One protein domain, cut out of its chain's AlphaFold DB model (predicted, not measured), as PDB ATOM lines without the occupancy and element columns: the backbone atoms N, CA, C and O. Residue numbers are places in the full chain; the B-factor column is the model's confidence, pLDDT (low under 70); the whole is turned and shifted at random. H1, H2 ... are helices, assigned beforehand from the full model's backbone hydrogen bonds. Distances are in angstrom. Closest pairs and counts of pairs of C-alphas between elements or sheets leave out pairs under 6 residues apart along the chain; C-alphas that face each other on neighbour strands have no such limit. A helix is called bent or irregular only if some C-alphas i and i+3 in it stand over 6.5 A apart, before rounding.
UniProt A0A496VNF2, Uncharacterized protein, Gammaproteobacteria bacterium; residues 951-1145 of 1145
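What this domain is: This is residues 951 to 1145 of the 1145 residues of an uncharacterized protein of Gammaproteobacteria bacterium (UniProt A0A496VNF2). The domain is a long rod: H1, H3, H4 and H5 form a bundle of helices along its axis, and H5 continues beside H7 toward a looser head with the short helices H6, H8 and H9. The 195 printed residues have nine named helices, H1 to H9 in order, and no named strand: the class is all helix. It is loose, with a radius of gyration of the C-alphas of 21.9 A and spans of 85 by 29 by 27 A.

How they stand to each other: H1, residues 952 to 982, has a kink of 26 degrees near residue 972. It touches H3, residues 994 to 1012, opposite ways at a shallow tilt of 11 degrees; their closest C-alphas, of Ala 960 and Ala 1012, are 4.6 A apart. H2, residues 986 to 990, touches H7, residues 1105 to 1115; the closest C-alphas, of Leu 989 and Arg 1106, are 6.1 A apart. Residues 1047 to 1050 alone of H5, residues 1047 to 1072, touch H4, residues 1018 to 1033; the closest C-alphas, of Ser 1024 and Leu 1047, are 4.9 A apart. H8, residues 1120 to 1126, is close but not clearly touching irregular H6, residues 1087 to 1094, whose C-alphas 1089 and 1092 are 8.0 A apart, and H9, residues 1133 to 1144. Every O i to N i+4 pair is within hydrogen-bond range except in H1, 20 of 27, and H6, 1 of 4, with 4 of 5 O i to N i+3 pairs.

Where its parts are: H1 begins at C-alpha 952 (67.903, 76.495, 176.183) and spans 46.4 A; H5 spans 36.1 A. H9 ends at C-alpha 1144 (13.311, 81.202, 216.970).

The domain as a whole: The farthest C-alphas, of Val 951 and Val 1083, are 85.2 A apart. The printed part has no cut; links H4 to H5 and H5 to H6 are long. Residues 1041, 1075 to 1083 and 1144 to 1145 have pLDDT under 70.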
ATOM      1  N   VAL A 951      70.666  79.443 174.806       87.50
ATOM      2  CA  VAL A 951      69.583  79.938 175.683       87.50
ATOM      3  C   VAL A 951      68.617  78.865 176.204       87.50
ATOM      4  O   VAL A 951      67.685  79.169 176.954       87.50
ATOM      5  N   GLN A 952      68.809  77.598 175.835       85.94
ATOM      6  CA  GLN A 952      67.903  76.495 176.183       85.94
ATOM      7  C   GLN A 952      67.618  76.349 177.694       85.94
ATOM      8  O   GLN A 952      66.458  76.119 178.051       85.94
ATOM      9  N   PRO A 953      68.591  76.517 178.614       84.06
ATOM     10  CA  PRO A 953      68.314  76.487 180.052       84.06
ATOM     11  C   PRO A 953      67.344  77.591 180.509       84.06
ATOM     12  O   PRO A 953      66.469  77.340 181.338       84.06
ATOM     13  N   LEU A 954      67.451  78.791 179.932       87.06
ATOM     14  CA  LEU A 954      66.572  79.925 180.237       87.06
ATOM     15  C   LEU A 954      65.171  79.713 179.651       87.06
ATOM     16  O   LEU A 954      64.172  79.936 180.336       87.06
ATOM     17  N   LEU A 955      65.084  79.186 178.425       86.94
ATOM     18  CA  LEU A 955      63.810  78.807 177.807       86.94
ATOM     19  C   LEU A 955      63.066  77.744 178.622       86.94
ATOM     20  O   LEU A 955      61.847  77.838 178.766       86.94
ATOM     21  N   LYS A 956      63.773  76.773 179.218       87.12
ATOM     22  CA  LYS A 956      63.163  75.794 180.134       87.12
ATOM     23  C   LYS A 956      62.541  76.463 181.363       87.12
ATOM     24  O   LYS A 956      61.394  76.157 181.679       87.12
ATOM     25  N   ARG A 957      63.243  77.396 182.021       88.25
ATOM     26  CA  ARG A 957      62.705  78.149 183.178       88.25
ATOM     27  C   ARG A 957      61.471  78.969 182.807       88.25
ATOM     28  O   ARG A 957      60.469  78.939 183.511       88.25
ATOM     29  N   ILE A 958      61.495  79.634 181.657       89.50
ATOM     30  CA  ILE A 958      60.345  80.406 181.168       89.50
ATOM     31  C   ILE A 958      59.166  79.504 180.826       89.50
ATOM     32  O   ILE A 958      58.034  79.841 181.143       89.50
ATOM     33  N   THR A 959      59.416  78.350 180.209       86.44
ATOM     34  CA  THR A 959      58.363  77.373 179.898       86.44
ATOM     35  C   THR A 959      57.725  76.839 181.188       86.44
ATOM     36  O   THR A 959      56.506  76.690 181.260       86.44
ATOM     37  N   ALA A 960      58.522  76.630 182.241       85.06
ATOM     38  CA  ALA A 960      58.024  76.283 183.570       85.06
ATOM     39  C   ALA A 960      57.135  77.397 184.156       85.06
ATOM     40  O   ALA A 960      56.010  77.118 184.567       85.06
ATOM     41  N   LEU A 961      57.558  78.663 184.094       88.00
ATOM     42  CA  LEU A 961      56.720  79.811 184.473       88.00
ATOM     43  C   LEU A 961      55.441  79.913 183.623       88.00
ATOM     44  O   LEU A 961      54.379  80.239 184.141       88.00
ATOM     45  N   GLN A 962      55.496  79.602 182.327       87.38
ATOM     46  CA  GLN A 962      54.318  79.613 181.454       87.38
ATOM     47  C   GLN A 962      53.295  78.542 181.845       87.38
ATOM     48  O   GLN A 962      52.094  78.767 181.684       87.38
ATOM     49  N   SER A 963      53.743  77.404 182.384       86.19
ATOM     50  CA  SER A 963      52.840  76.342 182.845       86.19
ATOM     51  C   SER A 963      51.919  76.812 183.973       86.19
ATOM     52  O   SER A 963      50.761  76.417 184.014       86.19
ATOM     53  N   LEU A 964      52.349  77.761 184.809       86.62
ATOM     54  CA  LEU A 964      51.488  78.354 185.832       86.62
ATOM     55  C   LEU A 964      50.264  79.077 185.238       86.62
ATOM     56  O   LEU A 964      49.281  79.275 185.940       86.62
ATOM     57  N   PHE A 965      50.232  79.426 183.948       84.12
ATOM     58  CA  PHE A 965      49.001  79.948 183.343       84.12
ATOM     59  C   PHE A 965      47.900  78.896 183.224       84.12
ATOM     60  O   PHE A 965      46.721  79.261 183.223       84.12
ATOM     61  N   SER A 966      48.251  77.608 183.182       84.12
ATOM     62  CA  SER A 966      47.273  76.527 183.109       84.12
ATOM     63  C   SER A 966      46.574  76.253 184.442       84.12
ATOM     64  O   SER A 966      45.641  75.457 184.445       84.12
ATOM     65  N   ILE A 967      46.958  76.908 185.552       89.69
ATOM     66  CA  ILE A 967      46.272  76.754 186.850       89.69
ATOM     67  C   ILE A 967      44.854  77.322 186.850       89.69
ATOM     68  O   ILE A 967      44.040  76.877 187.647       89.69
ATOM     69  N   HIS A 968      44.535  78.265 185.955       87.62
ATOM     70  CA  HIS A 968      43.213  78.900 185.916       87.62
ATOM     71  C   HIS A 968      42.089  77.879 185.733       87.62
ATOM     72  O   HIS A 968      41.056  77.978 186.378       87.62
ATOM     73  N   SER A 969      42.295  76.872 184.879       89.69
ATOM     74  CA  SER A 969      41.284  75.843 184.633       89.69
ATOM     75  C   SER A 969      40.971  75.004 185.885       89.69
ATOM     76  O   SER A 969      39.811  74.988 186.294       89.69
ATOM     77  N   PRO A 970      41.945  74.333 186.533       93.19
ATOM     78  CA  PRO A 970      41.671  73.595 187.759       93.19
ATOM     79  C   PRO A 970      41.256  74.504 188.923       93.19
ATOM     80  O   PRO A 970      40.438  74.080 189.727       93.19
ATOM     81  N   LEU A 971      41.736  75.748 188.997       93.38
ATOM     82  CA  LEU A 971      41.333  76.693 190.041       93.38
ATOM     83  C   LEU A 971      39.870  77.149 189.899       93.38
ATOM     84  O   LEU A 971      39.137  77.168 190.880       93.38
ATOM     85  N   ASN A 972      39.406  77.433 188.680       92.06
ATOM     86  CA  ASN A 972      37.998  77.760 188.443       92.06
ATOM     87  C   ASN A 972      37.087  76.583 188.796       92.06
ATOM     88  O   ASN A 972      36.069  76.778 189.450       92.06
ATOM     89  N   ARG A 973      37.482  75.353 188.437       94.06
ATOM     90  CA  ARG A 973      36.742  74.149 188.845       94.06
ATOM     91  C   ARG A 973      36.730  73.963 190.362       94.06
ATOM     92  O   ARG A 973      35.708  73.582 190.915       94.06
ATOM     93  N   PHE A 974      37.838  74.266 191.040       96.25
ATOM     94  CA  PHE A 974      37.883  74.297 192.499       96.25
ATOM     95  C   PHE A 974      36.846  75.281 193.076       96.25
ATOM     96  O   PHE A 974      36.108  74.907 193.986       96.25
ATOM     97  N   TYR A 975      36.731  76.491 192.514       96.62
ATOM     98  CA  TYR A 975      35.730  77.471 192.942       96.62
ATOM     99  C   TYR A 975      34.292  77.044 192.626       96.62
ATOM    100  O   TYR A 975      33.415  77.179 193.473       96.62
ATOM    101  N   GLU A 976      34.034  76.488 191.445       93.62
ATOM    102  CA  GLU A 976      32.708  75.983 191.065       93.62
ATOM    103  C   GLU A 976      32.220  74.900 192.033       93.62
ATOM    104  O   GLU A 976      31.133  75.013 192.597       93.62
ATOM    105  N   VAL A 977      33.048  73.883 192.286       94.69
ATOM    106  CA  VAL A 977      32.694  72.801 193.214       94.69
ATOM    107  C   VAL A 977      32.549  73.338 194.639       94.69
ATOM    108  O   VAL A 977      31.641  72.931 195.356       94.69
ATOM    109  N   GLY A 978      33.380  74.299 195.049       94.12
ATOM    110  CA  GLY A 978      33.256  74.883 196.379       94.12
ATOM    111  C   GLY A 978      31.974  75.675 196.598       94.12
ATOM    112  O   GLY A 978      31.369  75.506 197.646       94.12
ATOM    113  N   LYS A 979      31.467  76.433 195.619       94.94
ATOM    114  CA  LYS A 979      30.144  77.076 195.760       94.94
ATOM    115  C   LYS A 979      29.037  76.057 196.039       94.94
ATOM    116  O   LYS A 979      28.172  76.296 196.876       94.94
ATOM    117  N   ARG A 980      29.114  74.886 195.403       92.56
ATOM    118  CA  ARG A 980      28.186  73.772 195.647       92.56
ATOM    119  C   ARG A 980      28.346  73.175 197.047       92.56
ATOM    120  O   ARG A 980      27.357  72.805 197.664       92.56
ATOM    121  N   CYS A 981      29.562  73.146 197.596       91.31
ATOM    122  CA  CYS A 981      29.782  72.785 199.001       91.31
ATOM    123  C   CYS A 981      29.149  73.779 199.989       91.31
ATOM    124  O   CYS A 981      28.796  73.377 201.093       91.31
ATOM    125  N   GLY A 982      29.029  75.061 199.630       89.25
ATOM    126  CA  GLY A 982      28.361  76.064 200.463       89.25
ATOM    127  C   GLY A 982      26.840  76.082 200.321       89.25
ATOM    128  O   GLY A 982      26.161  76.506 201.252       89.25
ATOM    129  N   SER A 983      26.309  75.628 199.189       89.19
ATOM    130  CA  SER A 983      24.887  75.652 198.824       89.19
ATOM    131  C   SER A 983      23.977  74.934 199.837       89.19
ATOM    132  O   SER A 983      24.337  73.898 200.399       89.19
ATOM    133  N   ASP A 984      22.792  75.497 200.067       88.44
ATOM    134  CA  ASP A 984      21.681  74.916 200.831       88.44
ATOM    135  C   ASP A 984      20.648  74.211 199.930       88.44
ATOM    136  O   ASP A 984      19.708  73.585 200.425       88.44
ATOM    137  N   ALA A 985      20.839  74.249 198.606       87.69
ATOM    138  CA  ALA A 985      19.974  73.569 197.652       87.69
ATOM    139  C   ALA A 985      20.021  72.047 197.853       87.69
ATOM    140  O   ALA A 985      21.097  71.450 197.924       87.69
ATOM    141  N   SER A 986      18.858  71.388 197.881       83.69
ATOM    142  CA  SER A 986      18.769  69.949 198.185       83.69
ATOM    143  C   SER A 986      19.610  69.071 197.246       83.69
ATOM    144  O   SER A 986      20.219  68.104 197.698       83.69
ATOM    145  N   SER A 987      19.704  69.419 195.959       86.69
ATOM    146  CA  SER A 987      20.528  68.705 194.969       86.69
ATOM    147  C   SER A 987      22.019  68.724 195.321       86.69
ATOM    148  O   SER A 987      22.711  67.705 195.232       86.69
ATOM    149  N   ASP A 988      22.515  69.868 195.785       89.12
ATOM    150  CA  ASP A 988      23.884  70.008 196.260       89.12
ATOM    151  C   ASP A 988      24.053  69.363 197.634       89.12
ATOM    152  O   ASP A 988      25.057  68.692 197.853       89.12
ATOM    153  N   LEU A 989      23.069  69.450 198.538       87.62
ATOM    154  CA  LEU A 989      23.089  68.721 199.810       87.62
ATOM    155  C   LEU A 989      23.195  67.205 199.596       87.62
ATOM    156  O   LEU A 989      23.874  66.548 200.373       87.62
ATOM    157  N   ASP A 990      22.637  66.637 198.531       86.62
ATOM    158  CA  ASP A 990      22.676  65.188 198.277       86.62
ATOM    159  C   ASP A 990      23.885  64.711 197.450       86.62
ATOM    160  O   ASP A 990      24.207  63.523 197.451       86.62
ATOM    161  N   THR A 991      24.617  65.618 196.793       89.88
ATOM    162  CA  THR A 991      25.734  65.251 195.900       89.88
ATOM    163  C   THR A 991      26.965  64.712 196.647       89.88
ATOM    164  O   THR A 991      27.750  65.462 197.218       89.88
ATOM    165  N   LEU A 992      27.232  63.414 196.623       89.81
ATOM    166  CA  LEU A 992      28.402  62.869 197.325       89.81
ATOM    167  C   LEU A 992      29.742  63.396 196.765       89.81
ATOM    168  O   LEU A 992      29.849  63.771 195.597       89.81
ATOM    169  N   HIS A 993      30.774  63.391 197.613       91.56
ATOM    170  CA  HIS A 993      32.172  63.615 197.220       91.56
ATOM    171  C   HIS A 993      32.519  65.009 196.660       91.56
ATOM    172  O   HIS A 993      33.489  65.159 195.913       91.56
ATOM    173  N   LEU A 994      31.768  66.066 197.001       93.38
ATOM    174  CA  LEU A 994      32.100  67.425 196.544       93.38
ATOM    175  C   LEU A 994      33.452  67.916 197.095       93.38
ATOM    176  O   LEU A 994      34.241  68.500 196.353       93.38
ATOM    177  N   PHE A 995      33.784  67.635 198.360       94.31
ATOM    178  CA  PHE A 995      35.096  68.006 198.905       94.31
ATOM    179  C   PHE A 995      36.238  67.170 198.312       94.31
ATOM    180  O   PHE A 995      37.335  67.703 198.123       94.31
ATOM    181  N   GLU A 996      36.002  65.904 197.954       94.88
ATOM    182  CA  GLU A 996      36.946  65.110 197.157       94.88
ATOM    183  C   GLU A 996      37.177  65.729 195.770       94.88
ATOM    184  O   GLU A 996      38.327  65.926 195.375       94.88
ATOM    185  N   GLN A 997      36.120  66.155 195.072       94.81
ATOM    186  CA  GLN A 997      36.238  66.851 193.785       94.81
ATOM    187  C   GLN A 997      37.001  68.181 193.913       94.81
ATOM    188  O   GLN A 997      37.904  68.457 193.116       94.81
ATOM    189  N   MET A 998      36.713  68.993 194.942       96.44
ATOM    190  CA  MET A 998      37.512  70.189 195.247       96.44
ATOM    191  C   MET A 998      38.979  69.817 195.479       96.44
ATOM    192  O   MET A 998      39.877  70.465 194.939       96.44
ATOM    193  N   SER A 999      39.234  68.759 196.255       95.94
ATOM    194  CA  SER A 999      40.580  68.257 196.533       95.94
ATOM    195  C   SER A 999      41.312  67.862 195.248       95.94
ATOM    196  O   SER A 999      42.468  68.237 195.056       95.94
ATOM    197  N   ASP A1000      40.646  67.183 194.316       95.56
ATOM    198  CA  ASP A1000      41.224  66.776 193.034       95.56
ATOM    199  C   ASP A1000      41.599  67.961 192.147       95.56
ATOM    200  O   ASP A1000      42.657  67.969 191.504       95.56
ATOM    201  N   HIS A1001      40.760  68.994 192.122       96.00
ATOM    202  CA  HIS A1001      41.059  70.227 191.406       96.00
ATOM    203  C   HIS A1001      42.217  70.990 192.051       96.00
ATOM    204  O   HIS A1001      43.148  71.401 191.352       96.00
ATOM    205  N   LEU A1002      42.241  71.078 193.380       96.31
ATOM    206  CA  LEU A1002      43.344  71.687 194.117       96.31
ATOM    207  C   LEU A1002      44.659  70.919 193.924       96.31
ATOM    208  O   LEU A1002      45.716  71.517 193.739       96.31
ATOM    209  N   LYS A1003      44.607  69.585 193.873       96.81
ATOM    210  CA  LYS A1003      45.762  68.727 193.586       96.81
ATOM    211  C   LYS A1003      46.358  69.027 192.211       96.81
ATOM    212  O   LYS A1003      47.579  69.076 192.083       96.81
ATOM    213  N   LYS A1004      45.520  69.269 191.196       94.88
ATOM    214  CA  LYS A1004      45.977  69.683 189.858       94.88
ATOM    215  C   LYS A1004      46.668  71.047 189.897       94.88
ATOM    216  O   LYS A1004      47.705  71.199 189.262       94.88
ATOM    217  N   VAL A1005      46.146  72.009 190.667       94.50
ATOM    218  CA  VAL A1005      46.818  73.305 190.890       94.50
ATOM    219  C   VAL A1005      48.198  73.086 191.517       94.50
ATOM    220  O   VAL A1005      49.195  73.579 190.993       94.50
ATOM    221  N   ILE A1006      48.274  72.292 192.586       95.12
ATOM    222  CA  ILE A1006      49.527  72.001 193.293       95.12
ATOM    223  C   ILE A1006      50.546  71.313 192.373       95.12
ATOM    224  O   ILE A1006      51.719  71.685 192.378       95.12
ATOM    225  N   GLU A1007      50.123  70.348 191.553       94.25
ATOM    226  CA  GLU A1007      51.008  69.672 190.596       94.25
ATOM    227  C   GLU A1007      51.582  70.637 189.550       94.25
ATOM    228  O   GLU A1007      52.761  70.539 189.221       94.25
ATOM    229  N   VAL A1008      50.819  71.633 189.089       91.19
ATOM    230  CA  VAL A1008      51.353  72.659 188.176       91.19
ATOM    231  C   VAL A1008      52.449  73.491 188.858       91.19
ATOM    232  O   VAL A1008      53.515  73.687 188.275       91.19
ATOM    233  N   PHE A1009      52.261  73.904 190.117       91.44
ATOM    234  CA  PHE A1009      53.310  74.593 190.888       91.44
ATOM    235  C   PHE A1009      54.534  73.713 191.157       91.44
ATOM    236  O   PHE A1009      55.666  74.200 191.146       91.44
ATOM    237  N   LYS A1010      54.326  72.412 191.367       91.62
ATOM    238  CA  LYS A1010      55.392  71.427 191.573       91.62
ATOM    239  C   LYS A1010      56.216  71.203 190.306       91.62
ATOM    240  O   LYS A1010      57.443  71.237 190.377       91.62
ATOM    241  N   ILE A1011      55.563  71.037 189.154       87.06
ATOM    242  CA  ILE A1011      56.211  70.943 187.836       87.06
ATOM    243  C   ILE A1011      57.000  72.225 187.549       87.06
ATOM    244  O   ILE A1011      58.132  72.158 187.068       87.06
ATOM    245  N   ALA A1012      56.437  73.382 187.907       84.44
ATOM    246  CA  ALA A1012      57.093  74.672 187.749       84.44
ATOM    247  C   ALA A1012      58.213  74.942 188.776       84.44
ATOM    248  O   ALA A1012      58.986  75.875 188.579       84.44
ATOM    249  N   LYS A1013      58.334  74.122 189.835       88.69
ATOM    250  CA  LYS A1013      59.246  74.293 190.986       88.69
ATOM    251  C   LYS A1013      59.061  75.618 191.744       88.69
ATOM    252  O   LYS A1013      60.036  76.240 192.149       88.69
ATOM    253  N   LEU A1014      57.811  76.037 191.945       87.25
ATOM    254  CA  LEU A1014      57.448  77.334 192.550       87.25
ATOM    255  C   LEU A1014      56.571  77.188 193.800       87.25
ATOM    256  O   LEU A1014      55.832  78.106 194.161       87.25
ATOM    257  N   ILE A1015      56.625  76.025 194.451       88.94
ATOM    258  CA  ILE A1015      56.028  75.837 195.778       88.94
ATOM    259  C   ILE A1015      56.695  76.832 196.743       88.94
ATOM    260  O   ILE A1015      57.885  77.103 196.612       88.94
ATOM    261  N   ASP A1016      55.914  77.416 197.652       85.31
ATOM    262  CA  ASP A1016      56.342  78.438 198.626       85.31
ATOM    263  C   ASP A1016      56.723  79.811 198.029       85.31
ATOM    264  O   ASP A1016      57.048  80.743 198.766       85.31
ATOM    265  N   SER A1017      56.612  79.993 196.706       84.94
ATOM    266  CA  SER A1017      56.755  81.308 196.061       84.94
ATOM    267  C   SER A1017      55.676  82.304 196.517       84.94
ATOM    268  O   SER A1017      54.618  81.927 197.024       84.94
ATOM    269  N   LYS A1018      55.868  83.605 196.257       82.50
ATOM    270  CA  LYS A1018      54.824  84.612 196.546       82.50
ATOM    271  C   LYS A1018      53.512  84.333 195.805       82.50
ATOM    272  O   LYS A1018      52.441  84.579 196.349       82.50
ATOM    273  N   THR A1019      53.582  83.789 194.587       85.38
ATOM    274  CA  THR A1019      52.401  83.364 193.813       85.38
ATOM    275  C   THR A1019      51.675  82.217 194.502       85.38
ATOM    276  O   THR A1019      50.450  82.232 194.593       85.38
ATOM    277  N   TRP A1020      52.429  81.245 195.019       91.62
ATOM    278  CA  TRP A1020      51.884  80.151 195.816       91.62
ATOM    279  C   TRP A1020      51.187  80.678 197.072       91.62
ATOM    280  O   TRP A1020      50.045  80.312 197.325       91.62
ATOM    281  N   GLN A1021      51.826  81.575 197.826       89.38
ATOM    282  CA  GLN A1021      51.261  82.161 199.048       89.38
ATOM    283  C   GLN A1021      49.987  82.971 198.771       89.38
ATOM    284  O   GLN A1021      48.980  82.786 199.454       89.38
ATOM    285  N   ALA A1022      50.004  83.828 197.744       86.88
ATOM    286  CA  ALA A1022      48.845  84.627 197.348       86.88
ATOM    287  C   ALA A1022      47.656  83.737 196.958       86.88
ATOM    288  O   ALA A1022      46.544  83.947 197.438       86.88
ATOM    289  N   LEU A1023      47.910  82.704 196.148       91.69
ATOM    290  CA  LEU A1023      46.888  81.742 195.749       91.69
ATOM    291  C   LEU A1023      46.404  80.881 196.921       91.69
ATOM    292  O   LEU A1023      45.222  80.556 196.995       91.69
ATOM    293  N   SER A1024      47.303  80.515 197.838       93.75
ATOM    294  CA  SER A1024      46.947  79.755 199.035       93.75
ATOM    295  C   SER A1024      45.940  80.530 199.872       93.75
ATOM    296  O   SER A1024      44.875  80.001 200.178       93.75
ATOM    297  N   LYS A1025      46.233  81.803 200.164       91.31
ATOM    298  CA  LYS A1025      45.325  82.692 200.890       91.31
ATOM    299  C   LYS A1025      43.968  82.812 200.192       91.31
ATOM    300  O   LYS A1025      42.942  82.582 200.820       91.31
ATOM    301  N   GLU A1026      43.971  83.097 198.891       93.19
ATOM    302  CA  GLU A1026      42.755  83.226 198.078       93.19
ATOM    303  C   GLU A1026      41.878  81.962 198.133       93.19
ATOM    304  O   GLU A1026      40.667  82.044 198.329       93.19
ATOM    305  N   ALA A1027      42.481  80.777 198.006       94.62
ATOM    306  CA  ALA A1027      41.760  79.509 198.078       94.62
ATOM    307  C   ALA A1027      41.224  79.203 199.490       94.62
ATOM    308  O   ALA A1027      40.138  78.636 199.617       94.62
ATOM    309  N   TRP A1028      41.957  79.582 200.542       94.62
ATOM    310  CA  TRP A1028      41.523  79.444 201.936       94.62
ATOM    311  C   TRP A1028      40.346  80.361 202.271       94.62
ATOM    312  O   TRP A1028      39.356  79.895 202.840       94.62
ATOM    313  N   ASP A1029      40.439  81.637 201.895       92.88
ATOM    314  CA  ASP A1029      39.381  82.624 202.111       92.88
ATOM    315  C   ASP A1029      38.094  82.177 201.402       92.88
ATOM    316  O   ASP A1029      37.025  82.135 202.015       92.88
ATOM    317  N   PHE A1030      38.221  81.713 200.154       96.06
ATOM    318  CA  PHE A1030      37.111  81.146 199.396       96.06
ATOM    319  C   PHE A1030      36.506  79.903 200.068       96.06
ATOM    320  O   PHE A1030      35.287  79.805 200.210       96.06
ATOM    321  N   ALA A1031      37.331  78.951 200.516       93.81
ATOM    322  CA  ALA A1031      36.830  77.737 201.159       93.81
ATOM    323  C   ALA A1031      36.011  78.048 202.428       93.81
ATOM    324  O   ALA A1031      34.999  77.398 202.695       93.81
ATOM    325  N   LYS A1032      36.415  79.068 203.192       91.00
ATOM    326  CA  LYS A1032      35.708  79.494 204.405       91.00
ATOM    327  C   LYS A1032      34.411  80.245 204.094       91.00
ATOM    328  O   LYS A1032      33.382  79.945 204.689       91.00
ATOM    329  N   GLN A1033      34.472  81.229 203.200       90.44
ATOM    330  CA  GLN A1033      33.347  82.130 202.928       90.44
ATOM    331  C   GLN A1033      32.285  81.477 202.043       90.44
ATOM    332  O   GLN A1033      31.101  81.529 202.358       90.44
ATOM    333  N   GLU A1034      32.720  80.841 200.959       93.38
ATOM    334  CA  GLU A1034      31.843  80.389 199.879       93.38
ATOM    335  C   GLU A1034      31.623  78.879 199.916       93.38
ATOM    336  O   GLU A1034      30.521  78.419 199.645       93.38
ATOM    337  N   ALA A1035      32.636  78.089 200.298       91.62
ATOM    338  CA  ALA A1035      32.492  76.631 200.388       91.62
ATOM    339  C   ALA A1035      31.939  76.124 201.726       91.62
ATOM    340  O   ALA A1035      31.833  74.914 201.935       91.62
ATOM    341  N   GLY A1036      31.579  77.037 202.633       90.69
ATOM    342  CA  GLY A1036      30.913  76.710 203.892       90.69
ATOM    343  C   GLY A1036      31.764  75.875 204.850       90.69
ATOM    344  O   GLY A1036      31.213  75.089 205.620       90.69
ATOM    345  N   VAL A1037      33.095  75.995 204.809       93.38
ATOM    346  CA  VAL A1037      33.984  75.322 205.768       93.38
ATOM    347  C   VAL A1037      33.919  76.035 207.122       93.38
ATOM    348  O   VAL A1037      34.266  77.209 207.223       93.38
ATOM    349  N   LEU A1038      33.511  75.317 208.175       89.38
ATOM    350  CA  LEU A1038      33.299  75.870 209.526       89.38
ATOM    351  C   LEU A1038      34.490  75.644 210.473       89.38
ATOM    352  O   LEU A1038      34.398  75.903 211.667       89.38
ATOM    353  N   VAL A1039      35.604  75.120 209.961       82.62
ATOM    354  CA  VAL A1039      36.805  74.844 210.758       82.62
ATOM    355  C   VAL A1039      37.639  76.113 210.894       82.62
ATOM    356  O   VAL A1039      37.864  76.813 209.904       82.62
ATOM    357  N   ASP A1040      38.151  76.375 212.096       76.00
ATOM    358  CA  ASP A1040      39.086  77.473 212.317       76.00
ATOM    359  C   ASP A1040      40.334  77.340 211.427       76.00
ATOM    360  O   ASP A1040      40.862  76.234 211.247       76.00
ATOM    361  N   PRO A1041      40.808  78.449 210.829       67.56
ATOM    362  CA  PRO A1041      41.946  78.413 209.928       67.56
ATOM    363  C   PRO A1041      43.191  77.928 210.674       67.56
ATOM    364  O   PRO A1041      43.529  78.423 211.749       67.56
ATOM    365  N   VAL A1042      43.893  76.965 210.075       74.44
ATOM    366  CA  VAL A1042      45.222  76.547 210.535       74.44
ATOM    367  C   VAL A1042      46.159  77.755 210.428       74.44
ATOM    368  O   VAL A1042      46.030  78.552 209.498       74.44
ATOM    369  N   THR A1043      47.112  77.892 211.352       73.62
ATOM    370  CA  THR A1043      48.060  79.021 211.431       73.62
ATOM    371  C   THR A1043      48.800  79.300 210.119       73.62
ATOM    372  O   THR A1043      49.158  80.444 209.850       73.62
ATOM    373  N   GLU A1044      48.991  78.277 209.281       81.31
ATOM    374  CA  GLU A1044      49.594  78.390 207.954       81.31
ATOM    375  C   GLU A1044      48.572  78.087 206.846       81.31
ATOM    376  O   GLU A1044      48.236  76.927 206.567       81.31
ATOM    377  N   GLN A1045      48.108  79.149 206.182       85.25
ATOM    378  CA  GLN A1045      47.223  79.095 205.017       85.25
ATOM    379  C   GLN A1045      47.987  78.637 203.759       85.25
ATOM    380  O   GLN A1045      48.269  79.434 202.870       85.25
ATOM    381  N   ASP A1046      48.332  77.349 203.686       93.19
ATOM    382  CA  ASP A1046      49.029  76.701 202.560       93.19
ATOM    383  C   ASP A1046      48.073  75.809 201.739       93.19
ATOM    384  O   ASP A1046      47.182  75.166 202.308       93.19
ATOM    385  N   LEU A1047      48.248  75.721 200.411       94.00
ATOM    386  CA  LEU A1047      47.399  74.875 199.548       94.00
ATOM    387  C   LEU A1047      47.472  73.375 199.887       94.00
ATOM    388  O   LEU A1047      46.478  72.673 199.718       94.00
ATOM    389  N   ARG A1048      48.606  72.853 200.373       95.12
ATOM    390  CA  ARG A1048      48.735  71.449 200.817       95.12
ATOM    391  C   ARG A1048      47.942  71.214 202.097       95.12
ATOM    392  O   ARG A1048      47.290  70.177 202.228       95.12
ATOM    393  N   ASN A1049      47.959  72.185 203.009       93.75
ATOM    394  CA  ASN A1049      47.151  72.139 204.227       93.75
ATOM    395  C   ASN A1049      45.661  72.167 203.876       93.75
ATOM    396  O   ASN A1049      44.903  71.349 204.395       93.75
ATOM    397  N   LEU A1050      45.260  73.021 202.929       94.69
ATOM    398  CA  LEU A1050      43.890  73.054 202.418       94.69
ATOM    399  C   LEU A1050      43.508  71.732 201.740       94.69
ATOM    400  O   LEU A1050      42.451  71.185 202.022       94.69
ATOM    401  N   LEU A1051      44.385  71.159 200.910       95.69
ATOM    402  CA  LEU A1051      44.161  69.860 200.265       95.69
ATOM    403  C   LEU A1051      43.886  68.754 201.291       95.69
ATOM    404  O   LEU A1051      42.958  67.962 201.117       95.69
ATOM    405  N   ASN A1052      44.694  68.701 202.350       94.25
ATOM    406  CA  ASN A1052      44.531  67.735 203.432       94.25
ATOM    407  C   ASN A1052      43.251  67.997 204.232       94.25
ATOM    408  O   ASN A1052      42.534  67.049 204.548       94.25
ATOM    409  N   LEU A1053      42.934  69.267 204.510       94.00
ATOM    410  CA  LEU A1053      41.684  69.650 205.158       94.00
ATOM    411  C   LEU A1053      40.482  69.172 204.340       94.00
ATOM    412  O   LEU A1053      39.626  68.503 204.899       94.00
ATOM    413  N   LEU A1054      40.443  69.429 203.032       95.06
ATOM    414  CA  LEU A1054      39.332  69.028 202.162       95.06
ATOM    415  C   LEU A1054      39.137  67.508 202.142       95.06
ATOM    416  O   LEU A1054      38.012  67.040 202.260       95.06
ATOM    417  N   LYS A1055      40.218  66.716 202.100       94.56
ATOM    418  CA  LYS A1055      40.119  65.246 202.213       94.56
ATOM    419  C   LYS A1055      39.578  64.792 203.563       94.56
ATOM    420  O   LYS A1055      38.855  63.803 203.642       94.56
ATOM    421  N   ASN A1056      39.961  65.481 204.633       93.75
ATOM    422  CA  ASN A1056      39.462  65.183 205.970       93.75
ATOM    423  C   ASN A1056      37.995  65.599 206.123       93.75
ATOM    424  O   ASN A1056      37.244  64.878 206.769       93.75
ATOM    425  N   LEU A1057      37.591  66.719 205.519       94.06
ATOM    426  CA  LEU A1057      36.203  67.171 205.472       94.06
ATOM    427  C   LEU A1057      35.335  66.212 204.664       94.06
ATOM    428  O   LEU A1057      34.261  65.876 205.136       94.06
ATOM    429  N   ASP A1058      35.817  65.702 203.529       93.88
ATOM    430  CA  ASP A1058      35.106  64.691 202.740       93.88
ATOM    431  C   ASP A1058      34.851  63.412 203.552       93.88
ATOM    432  O   ASP A1058      33.722  62.937 203.665       93.88
ATOM    433  N   LYS A1059      35.890  62.895 204.219       93.50
ATOM    434  CA  LYS A1059      35.758  61.739 205.117       93.50
ATOM    435  C   LYS A1059      34.797  62.018 206.271       93.50
ATOM    436  O   LYS A1059      33.954  61.176 206.563       93.50
ATOM    437  N   ALA A1060      34.932  63.171 206.925       91.12
ATOM    438  CA  ALA A1060      34.078  63.558 208.044       91.12
ATOM    439  C   ALA A1060      32.619  63.726 207.605       91.12
ATOM    440  O   ALA A1060      31.723  63.259 208.296       91.12
ATOM    441  N   GLU A1061      32.376  64.331 206.443       92.62
ATOM    442  CA  GLU A1061      31.042  64.473 205.865       92.62
ATOM    443  C   GLU A1061      30.442  63.111 205.511       92.62
ATOM    444  O   GLU A1061      29.289  62.866 205.839       92.62
ATOM    445  N   ASN A1062      31.207  62.196 204.912       91.38
ATOM    446  CA  ASN A1062      30.722  60.850 204.601       91.38
ATOM    447  C   ASN A1062      30.370  60.050 205.867       91.38
ATOM    448  O   ASN A1062      29.339  59.380 205.901       91.38
ATOM    449  N   VAL A1063      31.181  60.146 206.926       91.94
ATOM    450  CA  VAL A1063      30.853  59.554 208.236       91.94
ATOM    451  C   VAL A1063      29.572  60.176 208.793       91.94
ATOM    452  O   VAL A1063      28.630  59.451 209.100       91.94
ATOM    453  N   PHE A1064      29.495  61.506 208.830       93.00
ATOM    454  CA  PHE A1064      28.345  62.241 209.356       93.00
ATOM    455  C   PHE A1064      27.054  61.958 208.572       93.00
ATOM    456  O   PHE A1064      25.985  61.816 209.154       93.00
ATOM    457  N   ARG A1065      27.133  61.804 207.246       90.94
ATOM    458  CA  ARG A1065      26.000  61.391 206.402       90.94
ATOM    459  C   ARG A1065      25.505  59.999 206.748       90.94
ATOM    460  O   ARG A1065      24.300  59.800 206.832       90.94
ATOM    461  N   ASN A1066      26.414  59.052 206.963       90.06
ATOM    462  CA  ASN A1066      26.039  57.704 207.379       90.06
ATOM    463  C   ASN A1066      25.373  57.716 208.761       90.06
ATOM    464  O   ASN A1066      24.392  57.004 208.960       90.06
ATOM    465  N   GLU A1067      25.856  58.549 209.686       90.62
ATOM    466  CA  GLU A1067      25.227  58.765 210.997       90.62
ATOM    467  C   GLU A1067      23.831  59.386 210.850       90.62
ATOM    468  O   GLU A1067      22.872  58.871 211.418       90.62
ATOM    469  N   ILE A1068      23.674  60.416 210.013       89.44
ATOM    470  CA  ILE A1068      22.374  61.026 209.698       89.44
ATOM    471  C   ILE A1068      21.413  60.020 209.058       89.44
ATOM    472  O   ILE A1068      20.238  59.985 209.414       89.44
ATOM    473  N   TRP A1069      21.873  59.195 208.118       87.75
ATOM    474  CA  TRP A1069      21.037  58.159 207.510       87.75
ATOM    475  C   TRP A1069      20.647  57.080 208.518       87.75
ATOM    476  O   TRP A1069      19.495  56.646 208.534       87.75
ATOM    477  N   ALA A1070      21.568  56.677 209.396       86.12
ATOM    478  CA  ALA A1070      21.271  55.751 210.483       86.12
ATOM    479  C   ALA A1070      20.264  56.342 211.482       86.12
ATOM    480  O   ALA A1070      19.402  55.605 211.967       86.12
ATOM    481  N   LEU A1071      20.353  57.650 211.757       85.12
ATOM    482  CA  LEU A1071      19.411  58.412 212.573       85.12
ATOM    483  C   LEU A1071      18.031  58.475 211.907       85.12
ATOM    484  O   LEU A1071      17.038  58.145 212.547       85.12
ATOM    485  N   GLY A1072      17.973  58.801 210.612       80.12
ATOM    486  CA  GLY A1072      16.746  58.818 209.811       80.12
ATOM    487  C   GLY A1072      16.041  57.457 209.772       80.12
ATOM    488  O   GLY A1072      14.827  57.376 209.924       80.12
ATOM    489  N   GLY A1073      16.802  56.365 209.661       79.38
ATOM    490  CA  GLY A1073      16.273  54.999 209.750       79.38
ATOM    491  C   GLY A1073      15.905  54.544 211.170       79.38
ATOM    492  O   GLY A1073      15.342  53.465 211.339       79.38
ATOM    493  N   ALA A1074      16.244  55.331 212.191       72.06
ATOM    494  CA  ALA A1074      15.947  55.063 213.594       72.06
ATOM    495  C   ALA A1074      14.901  56.012 214.183       72.06
ATOM    496  O   ALA A1074      14.667  55.942 215.391       72.06
ATOM    497  N   VAL A1075      14.302  56.883 213.359       68.25
ATOM    498  CA  VAL A1075      13.237  57.794 213.784       68.25
ATOM    499  C   VAL A1075      12.117  56.954 214.407       68.25
ATOM    500  O   VAL A1075      11.528  56.108 213.726       68.25
ATOM    501  N   PRO A1076      11.853  57.116 215.711       66.38
ATOM    502  CA  PRO A1076      10.882  56.299 216.414       66.38
ATOM    503  C   PRO A1076       9.466  56.589 215.933       66.38
ATOM    504  O   PRO A1076       9.139  57.714 215.570       66.38
ATOM    505  N   ILE A1077       8.587  55.596 216.021       66.44
ATOM    506  CA  ILE A1077       7.150  55.827 215.874       66.44
ATOM    507  C   ILE A1077       6.653  56.363 217.220       66.44
ATOM    508  O   ILE A1077       6.349  55.584 218.123       66.44
ATOM    509  N   ALA A1078       6.628  57.685 217.395       58.19
ATOM    510  CA  ALA A1078       6.004  58.284 218.570       58.19
ATOM    511  C   ALA A1078       4.471  58.197 218.452       58.19
ATOM    512  O   ALA A1078       3.926  58.436 217.369       58.19
ATOM    513  N   PRO A1079       3.744  57.887 219.539       57.62
ATOM    514  CA  PRO A1079       2.295  58.013 219.549       57.62
ATOM    515  C   PRO A1079       1.918  59.491 219.387       57.62
ATOM    516  O   PRO A1079       2.280  60.341 220.201       57.62
ATOM    517  N   ILE A1080       1.198  59.784 218.307       56.12
ATOM    518  CA  ILE A1080       0.702  61.120 217.962       56.12
ATOM    519  C   ILE A1080      -0.081  61.688 219.161       56.12
ATOM    520  O   ILE A1080      -1.037  61.065 219.622       56.12
ATOM    521  N   GLY A1081       0.330  62.857 219.671       62.44
ATOM    522  CA  GLY A1081      -0.328  63.552 220.789       62.44
ATOM    523  C   GLY A1081       0.234  63.277 222.193       62.44
ATOM    524  O   GLY A1081      -0.398  63.653 223.180       62.44
ATOM    525  N   ALA A1082       1.399  62.635 222.326       58.72
ATOM    526  CA  ALA A1082       2.051  62.466 223.627       58.72
ATOM    527  C   ALA A1082       2.558  63.811 224.190       58.72
ATOM    528  O   ALA A1082       3.499  64.405 223.672       58.72
ATOM    529  N   VAL A1083       1.939  64.275 225.281       66.25
ATOM    530  CA  VAL A1083       2.285  65.535 225.979       66.25
ATOM    531  C   VAL A1083       3.498  65.367 226.917       66.25
ATOM    532  O   VAL A1083       4.034  66.348 227.413       66.25
ATOM    533  N   ASN A1084       3.950  64.129 227.152       73.75
ATOM    534  CA  ASN A1084       5.154  63.804 227.922       73.75
ATOM    535  C   ASN A1084       5.864  62.597 227.294       73.75
ATOM    536  O   ASN A1084       5.441  61.451 227.471       73.75
ATOM    537  N   ILE A1085       6.932  62.860 226.543       75.94
ATOM    538  CA  ILE A1085       7.804  61.842 225.950       75.94
ATOM    539  C   ILE A1085       8.827  61.393 227.005       75.94
ATOM    540  O   ILE A1085       9.681  62.164 227.427       75.94
ATOM    541  N   ASP A1086       8.762  60.128 227.429       81.69
ATOM    542  CA  ASP A1086       9.811  59.526 228.263       81.69
ATOM    543  C   ASP A1086      11.044  59.218 227.400       81.69
ATOM    544  O   ASP A1086      11.031  58.301 226.571       81.69
ATOM    545  N   CYS A1087      12.117  59.988 227.601       81.75
ATOM    546  CA  CYS A1087      13.354  59.901 226.829       81.75
ATOM    547  C   CYS A1087      14.040  58.523 226.929       81.75
ATOM    548  O   CYS A1087      14.813  58.158 226.038       81.75
ATOM    549  N   THR A1088      13.737  57.710 227.953       81.81
ATOM    550  CA  THR A1088      14.299  56.354 228.079       81.81
ATOM    551  C   THR A1088      13.807  55.405 226.983       81.81
ATOM    552  O   THR A1088      14.586  54.581 226.499       81.81
ATOM    553  N   ASN A1089      12.577  55.590 226.484       81.19
ATOM    554  CA  ASN A1089      12.003  54.791 225.391       81.19
ATOM    555  C   ASN A1089      12.672  55.050 224.032       81.19
ATOM    556  O   ASN A1089      12.487  54.280 223.088       81.19
ATOM    557  N   TYR A1090      13.475  56.111 223.933       85.19
ATOM    558  CA  TYR A1090      14.115  56.557 222.698       85.19
ATOM    559  C   TYR A1090      15.647  56.521 222.777       85.19
ATOM    560  O   TYR A1090      16.324  57.070 221.909       85.19
ATOM    561  N   GLN A1091      16.226  55.813 223.758       82.75
ATOM    562  CA  GLN A1091      17.684  55.660 223.882       82.75
ATOM    563  C   GLN A1091      18.356  55.179 222.588       82.75
ATOM    564  O   GLN A1091      19.420  55.678 222.235       82.75
ATOM    565  N   GLY A1092      17.732  54.256 221.848       81.88
ATOM    566  CA  GLY A1092      18.267  53.768 220.572       81.88
ATOM    567  C   GLY A1092      18.322  54.828 219.460       81.88
ATOM    568  O   GLY A1092      19.141  54.712 218.551       81.88
ATOM    569  N   PHE A1093      17.484  55.867 219.539       86.50
ATOM    570  CA  PHE A1093      17.501  57.020 218.637       86.50
ATOM    571  C   PHE A1093      18.595  58.014 219.046       86.50
ATOM    572  O   PHE A1093      19.427  58.377 218.216       86.50
ATOM    573  N   PHE A1094      18.687  58.357 220.335       86.81
ATOM    574  CA  PHE A1094      19.736  59.251 220.845       86.81
ATOM    575  C   PHE A1094      21.149  58.670 220.680       86.81
ATOM    576  O   PHE A1094      22.073  59.400 220.338       86.81
ATOM    577  N   GLN A1095      21.326  57.351 220.825       86.62
ATOM    578  CA  GLN A1095      22.614  56.676 220.587       86.62
ATOM    579  C   GLN A1095      23.100  56.768 219.135       86.62
ATOM    580  O   GLN A1095      24.290  56.598 218.879       86.62
ATOM    581  N   LYS A1096      22.189  57.005 218.185       88.00
ATOM    582  CA  LYS A1096      22.509  57.171 216.764       88.00
ATOM    583  C   LYS A1096      22.677  58.637 216.362       88.00
ATOM    584  O   LYS A1096      22.960  58.897 215.194       88.00
ATOM    585  N   MET A1097      22.507  59.591 217.284       88.88
ATOM    586  CA  MET A1097      22.777  60.995 216.986       88.88
ATOM    587  C   MET A1097      24.272  61.235 216.765       88.88
ATOM    588  O   MET A1097      25.093  60.706 217.520       88.88
ATOM    589  N   PRO A1098      24.640  62.083 215.790       90.44
ATOM    590  CA  PRO A1098      26.028  62.478 215.616       90.44
ATOM    591  C   PRO A1098      26.547  63.200 216.866       90.44
ATOM    592  O   PRO A1098      26.022  64.236 217.280       90.44
ATOM    593  N   LEU A1099      27.600  62.657 217.478       87.44
ATOM    594  CA  LEU A1099      28.189  63.223 218.697       87.44
ATOM    595  C   LEU A1099      28.976  64.508 218.420       87.44
ATOM    596  O   LEU A1099      29.079  65.373 219.286       87.44
ATOM    597  N   GLN A1100      29.549  64.631 217.222       89.62
ATOM    598  CA  GLN A1100      30.362  65.777 216.829       89.62
ATOM    599  C   GLN A1100      29.556  66.744 215.969       89.62
ATOM    600  O   GLN A1100      28.832  66.328 215.066       89.62
ATOM    601  N   ALA A1101      29.741  68.041 216.222       89.81
ATOM    602  CA  ALA A1101      29.165  69.079 215.385       89.81
ATOM    603  C   ALA A1101      29.697  68.970 213.941       89.81
ATOM    604  O   ALA A1101      30.889  68.699 213.732       89.81
ATOM    605  N   PRO A1102      28.846  69.206 212.930       91.75
ATOM    606  CA  PRO A1102      29.271  69.190 211.542       91.75
ATOM    607  C   PRO A1102      30.321  70.275 211.288       91.75
ATOM    608  O   PRO A1102      30.175  71.432 211.673       91.75
ATOM    609  N   ARG A1103      31.388  69.905 210.579       92.75
ATOM    610  CA  ARG A1103      32.507  70.809 210.255       92.75
ATOM    611  C   ARG A1103      32.269  71.650 208.996       92.75
ATOM    612  O   ARG A1103      33.160  72.384 208.564       92.75
ATOM    613  N   THR A1104      31.095  71.517 208.385       93.38
ATOM    614  CA  THR A1104      30.705  72.184 207.143       93.38
ATOM    615  C   THR A1104      29.252  72.647 207.237       93.38
ATOM    616  O   THR A1104      28.410  71.984 207.849       93.38
ATOM    617  N   ARG A1105      28.948  73.784 206.605       92.25
ATOM    618  CA  ARG A1105      27.602  74.369 206.535       92.25
ATOM    619  C   ARG A1105      26.610  73.412 205.874       92.25
ATOM    620  O   ARG A1105      25.491  73.243 206.338       92.25
ATOM    621  N   ARG A1106      27.055  72.715 204.834       92.25
ATOM    622  CA  ARG A1106      26.286  71.690 204.129       92.25
ATOM    623  C   ARG A1106      25.851  70.528 205.015       92.25
ATOM    624  O   ARG A1106      24.680  70.162 205.013       92.25
ATOM    625  N   SER A1107      26.765  69.976 205.813       92.00
ATOM    626  CA  SER A1107      26.415  68.929 206.777       92.00
ATOM    627  C   SER A1107      25.426  69.440 207.829       92.00
ATOM    628  O   SER A1107      24.524  68.710 208.228       92.00
ATOM    629  N   TYR A1108      25.530  70.709 208.227       92.06
ATOM    630  CA  TYR A1108      24.562  71.339 209.125       92.06
ATOM    631  C   TYR A1108      23.148  71.385 208.519       92.06
ATOM    632  O   TYR A1108      22.191  70.957 209.161       92.06
ATOM    633  N   TYR A1109      23.009  71.805 207.259       91.50
ATOM    634  CA  TYR A1109      21.711  71.814 206.572       91.50
ATOM    635  C   TYR A1109      21.135  70.412 206.345       91.50
ATOM    636  O   TYR A1109      19.929  70.211 206.484       91.50
ATOM    637  N   LEU A1110      21.979  69.413 206.066       90.00
ATOM    638  CA  LEU A1110      21.543  68.013 206.003       90.00
ATOM    639  C   LEU A1110      20.961  67.528 207.321       90.00
ATOM    640  O   LEU A1110      19.939  66.844 207.323       90.00
ATOM    641  N   PHE A1111      21.615  67.878 208.428       91.75
ATOM    642  CA  PHE A1111      21.123  67.543 209.750       91.75
ATOM    643  C   PHE A1111      19.756  68.183 209.981       91.75
ATOM    644  O   PHE A1111      18.802  67.458 210.250       91.75
ATOM    645  N   GLN A1112      19.637  69.502 209.770       90.25
ATOM    646  CA  GLN A1112      18.370  70.232 209.890       90.25
ATOM    647  C   GLN A1112      17.256  69.602 209.050       90.25
ATOM    648  O   GLN A1112      16.143  69.433 209.542       90.25
ATOM    649  N   ARG A1113      17.557  69.202 207.808       89.00
ATOM    650  CA  ARG A1113      16.592  68.546 206.919       89.00
ATOM    651  C   ARG A1113      16.057  67.239 207.503       89.00
ATOM    652  O   ARG A1113      14.871  66.968 207.365       89.00
ATOM    653  N   VAL A1114      16.906  66.434 208.143       86.00
ATOM    654  CA  VAL A1114      16.492  65.150 208.732       86.00
ATOM    655  C   VAL A1114      15.768  65.336 210.062       86.00
ATOM    656  O   VAL A1114      14.791  64.636 210.310       86.00
ATOM    657  N   ILE A1115      16.187  66.289 210.900       85.88
ATOM    658  CA  ILE A1115      15.566  66.488 212.217       85.88
ATOM    659  C   ILE A1115      14.256  67.274 212.182       85.88
ATOM    660  O   ILE A1115      13.464  67.108 213.098       85.88
ATOM    661  N   LYS A1116      13.994  68.082 211.141       84.44
ATOM    662  CA  LYS A1116      12.697  68.759 210.934       84.44
ATOM    663  C   LYS A1116      11.557  67.785 210.591       84.44
ATOM    664  O   LYS A1116      10.409  68.201 210.487       84.44
ATOM    665  N   VAL A1117      11.852  66.497 210.400       81.62
ATOM    666  CA  VAL A1117      10.847  65.468 210.118       81.62
ATOM    667  C   VAL A1117      10.221  64.978 211.425       81.62
ATOM    668  O   VAL A1117      10.906  64.431 212.293       81.62
ATOM    669  N   GLU A1118       8.905  65.140 211.561       78.75
ATOM    670  CA  GLU A1118       8.145  64.583 212.683       78.75
ATOM    671  C   GLU A1118       8.093  63.042 212.630       78.75
ATOM    672  O   GLU A1118       8.048  62.462 211.542       78.75
ATOM    673  N   PRO A1119       8.086  62.340 213.783       78.94
ATOM    674  CA  PRO A1119       8.058  62.864 215.154       78.94
ATOM    675  C   PRO A1119       9.444  63.231 215.725       78.94
ATOM    676  O   PRO A1119       9.573  63.515 216.916       78.94
ATOM    677  N   GLY A1120      10.503  63.167 214.910       79.31
ATOM    678  CA  GLY A1120      11.885  63.385 215.340       79.31
ATOM    679  C   GLY A1120      12.100  64.771 215.943       79.31
ATOM    680  O   GLY A1120      12.709  64.871 217.007       79.31
ATOM    681  N   TYR A1121      11.545  65.816 215.327       85.81
ATOM    682  CA  TYR A1121      11.620  67.178 215.855       85.81
ATOM    683  C   TYR A1121      10.987  67.290 217.248       85.81
ATOM    684  O   TYR A1121      11.658  67.720 218.188       85.81
ATOM    685  N   THR A1122       9.750  66.805 217.418       83.50
ATOM    686  CA  THR A1122       9.052  66.809 218.715       83.50
ATOM    687  C   THR A1122       9.820  66.037 219.795       83.50
ATOM    688  O   THR A1122       9.952  66.515 220.924       83.50
ATOM    689  N   ILE A1123      10.377  64.862 219.464       83.25
ATOM    690  CA  ILE A1123      11.193  64.068 220.402       83.25
ATOM    691  C   ILE A1123      12.429  64.860 220.840       83.25
ATOM    692  O   ILE A1123      12.750  64.899 222.026       83.25
ATOM    693  N   LEU A1124      13.119  65.514 219.904       86.69
ATOM    694  CA  LEU A1124      14.315  66.303 220.200       86.69
ATOM    695  C   LEU A1124      14.002  67.575 220.997       86.69
ATOM    696  O   LEU A1124      14.778  67.944 221.877       86.69
ATOM    697  N   GLN A1125      12.859  68.211 220.737       86.38
ATOM    698  CA  GLN A1125      12.417  69.405 221.454       86.38
ATOM    699  C   GLN A1125      12.023  69.099 222.908       86.38
ATOM    700  O   GLN A1125      12.308  69.903 223.792       86.38
ATOM    701  N   GLN A1126      11.401  67.946 223.174       84.94
ATOM    702  CA  GLN A1126      10.995  67.552 224.531       84.94
ATOM    703  C   GLN A1126      12.113  66.863 225.334       84.94
ATOM    704  O   GLN A1126      12.071  66.871 226.561       84.94
ATOM    705  N   CYS A1127      13.136  66.313 224.669       85.44
ATOM    706  CA  CYS A1127      14.267  65.615 225.296       85.44
ATOM    707  C   CYS A1127      15.615  66.344 225.111       85.44
ATOM    708  O   CYS A1127      16.646  65.699 224.904       85.44
ATOM    709  N   GLN A1128      15.645  67.679 225.209       85.50
ATOM    710  CA  GLN A1128      16.861  68.494 225.001       85.50
ATOM    711  C   GLN A1128      18.036  68.164 225.945       85.50
ATOM    712  O   GLN A1128      19.194  68.463 225.639       85.50
ATOM    713  N   GLU A1129      17.760  67.548 227.095       84.00
ATOM    714  CA  GLU A1129      18.786  67.103 228.048       84.00
ATOM    715  C   GLU A1129      19.522  65.836 227.575       84.00
ATOM    716  O   GLU A1129      20.624  65.547 228.034       84.00
ATOM    717  N   CYS A1130      18.932  65.085 226.638       85.69
ATOM    718  CA  CYS A1130      19.451  63.810 226.133       85.69
ATOM    719  C   CYS A1130      20.216  63.938 224.802       85.69
ATOM    720  O   CYS A1130      20.669  62.926 224.264       85.69
ATOM    721  N   VAL A1131      20.348  65.152 224.257       88.69
ATOM    722  CA  VAL A1131      20.998  65.422 222.963       88.69
ATOM    723  C   VAL A1131      22.326  66.170 223.157       88.69
ATOM    724  O   VAL A1131      22.477  66.891 224.146       88.69
ATOM    725  N   PRO A1132      23.298  66.036 222.233       91.38
ATOM    726  CA  PRO A1132      24.546  66.800 222.279       91.38
ATOM    727  C   PRO A1132      24.313  68.321 222.263       91.38
ATOM    728  O   PRO A1132      23.386  68.793 221.607       91.38
ATOM    729  N   ASP A1133      25.191  69.099 222.908       89.50
ATOM    730  CA  ASP A1133      25.016  70.558 223.059       89.50
ATOM    731  C   ASP A1133      24.835  71.288 221.719       89.50
ATOM    732  O   ASP A1133      23.950  72.130 221.587       89.50
ATOM    733  N   TRP A1134      25.594  70.907 220.688       92.12
ATOM    734  CA  TRP A1134      25.480  71.523 219.362       92.12
ATOM    735  C   TRP A1134      24.106  71.288 218.713       92.12
ATOM    736  O   TRP A1134      23.629  72.128 217.957       92.12
ATOM    737  N   VAL A1135      23.447  70.161 219.010       91.38
ATOM    738  CA  VAL A1135      22.083  69.875 218.542       91.38
ATOM    739  C   VAL A1135      21.082  70.762 219.272       91.38
ATOM    740  O   VAL A1135      20.157  71.270 218.643       91.38
ATOM    741  N   ARG A1136      21.276  70.986 220.577       88.50
ATOM    742  CA  ARG A1136      20.436  71.895 221.369       88.50
ATOM    743  C   ARG A1136      20.478  73.312 220.796       88.50
ATOM    744  O   ARG A1136      19.424  73.881 220.538       88.50
ATOM    745  N   GLU A1137      21.671  73.815 220.478       86.88
ATOM    746  CA  GLU A1137      21.847  75.118 219.819       86.88
ATOM    747  C   GLU A1137      21.114  75.200 218.467       86.88
ATOM    748  O   GLU A1137      20.520  76.228 218.131       86.88
ATOM    749  N   VAL A1138      21.122  74.113 217.680       87.62
ATOM    750  CA  VAL A1138      20.373  74.045 216.413       87.62
ATOM    751  C   VAL A1138      18.869  74.150 216.663       87.62
ATOM    752  O   VAL A1138      18.188  74.879 215.946       87.62
ATOM    753  N   LEU A1139      18.347  73.425 217.654       85.44
ATOM    754  CA  LEU A1139      16.920  73.405 217.981       85.44
ATOM    755  C   LEU A1139      16.439  74.755 218.517       85.44
ATOM    756  O   LEU A1139      15.367  75.206 218.130       85.44
ATOM    757  N   GLU A1140      17.240  75.426 219.346       84.75
ATOM    758  CA  GLU A1140      16.944  76.781 219.825       84.75
ATOM    759  C   GLU A1140      16.855  77.785 218.670       84.75
ATOM    760  O   GLU A1140      15.951  78.618 218.653       84.75
ATOM    761  N   ARG A1141      17.741  77.677 217.666       82.38
ATOM    762  CA  ARG A1141      17.649  78.495 216.445       82.38
ATOM    763  C   ARG A1141      16.404  78.189 215.627       82.38
ATOM    764  O   ARG A1141      15.742  79.122 215.199       82.38
ATOM    765  N   ILE A1142      16.083  76.910 215.425       81.38
ATOM    766  CA  ILE A1142      14.884  76.513 214.672       81.38
ATOM    767  C   ILE A1142      13.609  76.967 215.394       81.38
ATOM    768  O   ILE A1142      12.650  77.303 214.726       81.38
ATOM    769  N   ALA A1143      13.586  76.999 216.729       76.88
ATOM    770  CA  ALA A1143      12.433  77.480 217.493       76.88
ATOM    771  C   ALA A1143      12.275  79.014 217.478       76.88
ATOM    772  O   ALA A1143      11.219  79.520 217.856       76.88
ATOM    773  N   TYR A1144      13.331  79.746 217.111       69.31
ATOM    774  CA  TYR A1144      13.311  81.202 216.970       69.31
ATOM    775  C   TYR A1144      12.895  81.657 215.560       69.31
ATOM    776  O   TYR A1144      12.364  82.759 215.417       69.31
ATOM    777  N   GLU A1145      13.168  80.834 214.543       55.50
ATOM    778  CA  GLU A1145      12.720  80.993 213.147       55.50
ATOM    779  C   GLU A1145      11.264  80.547 212.967       55.50
ATOM    780  O   GLU A1145      10.545  81.243 212.212       55.50
TER     781      GLU A1145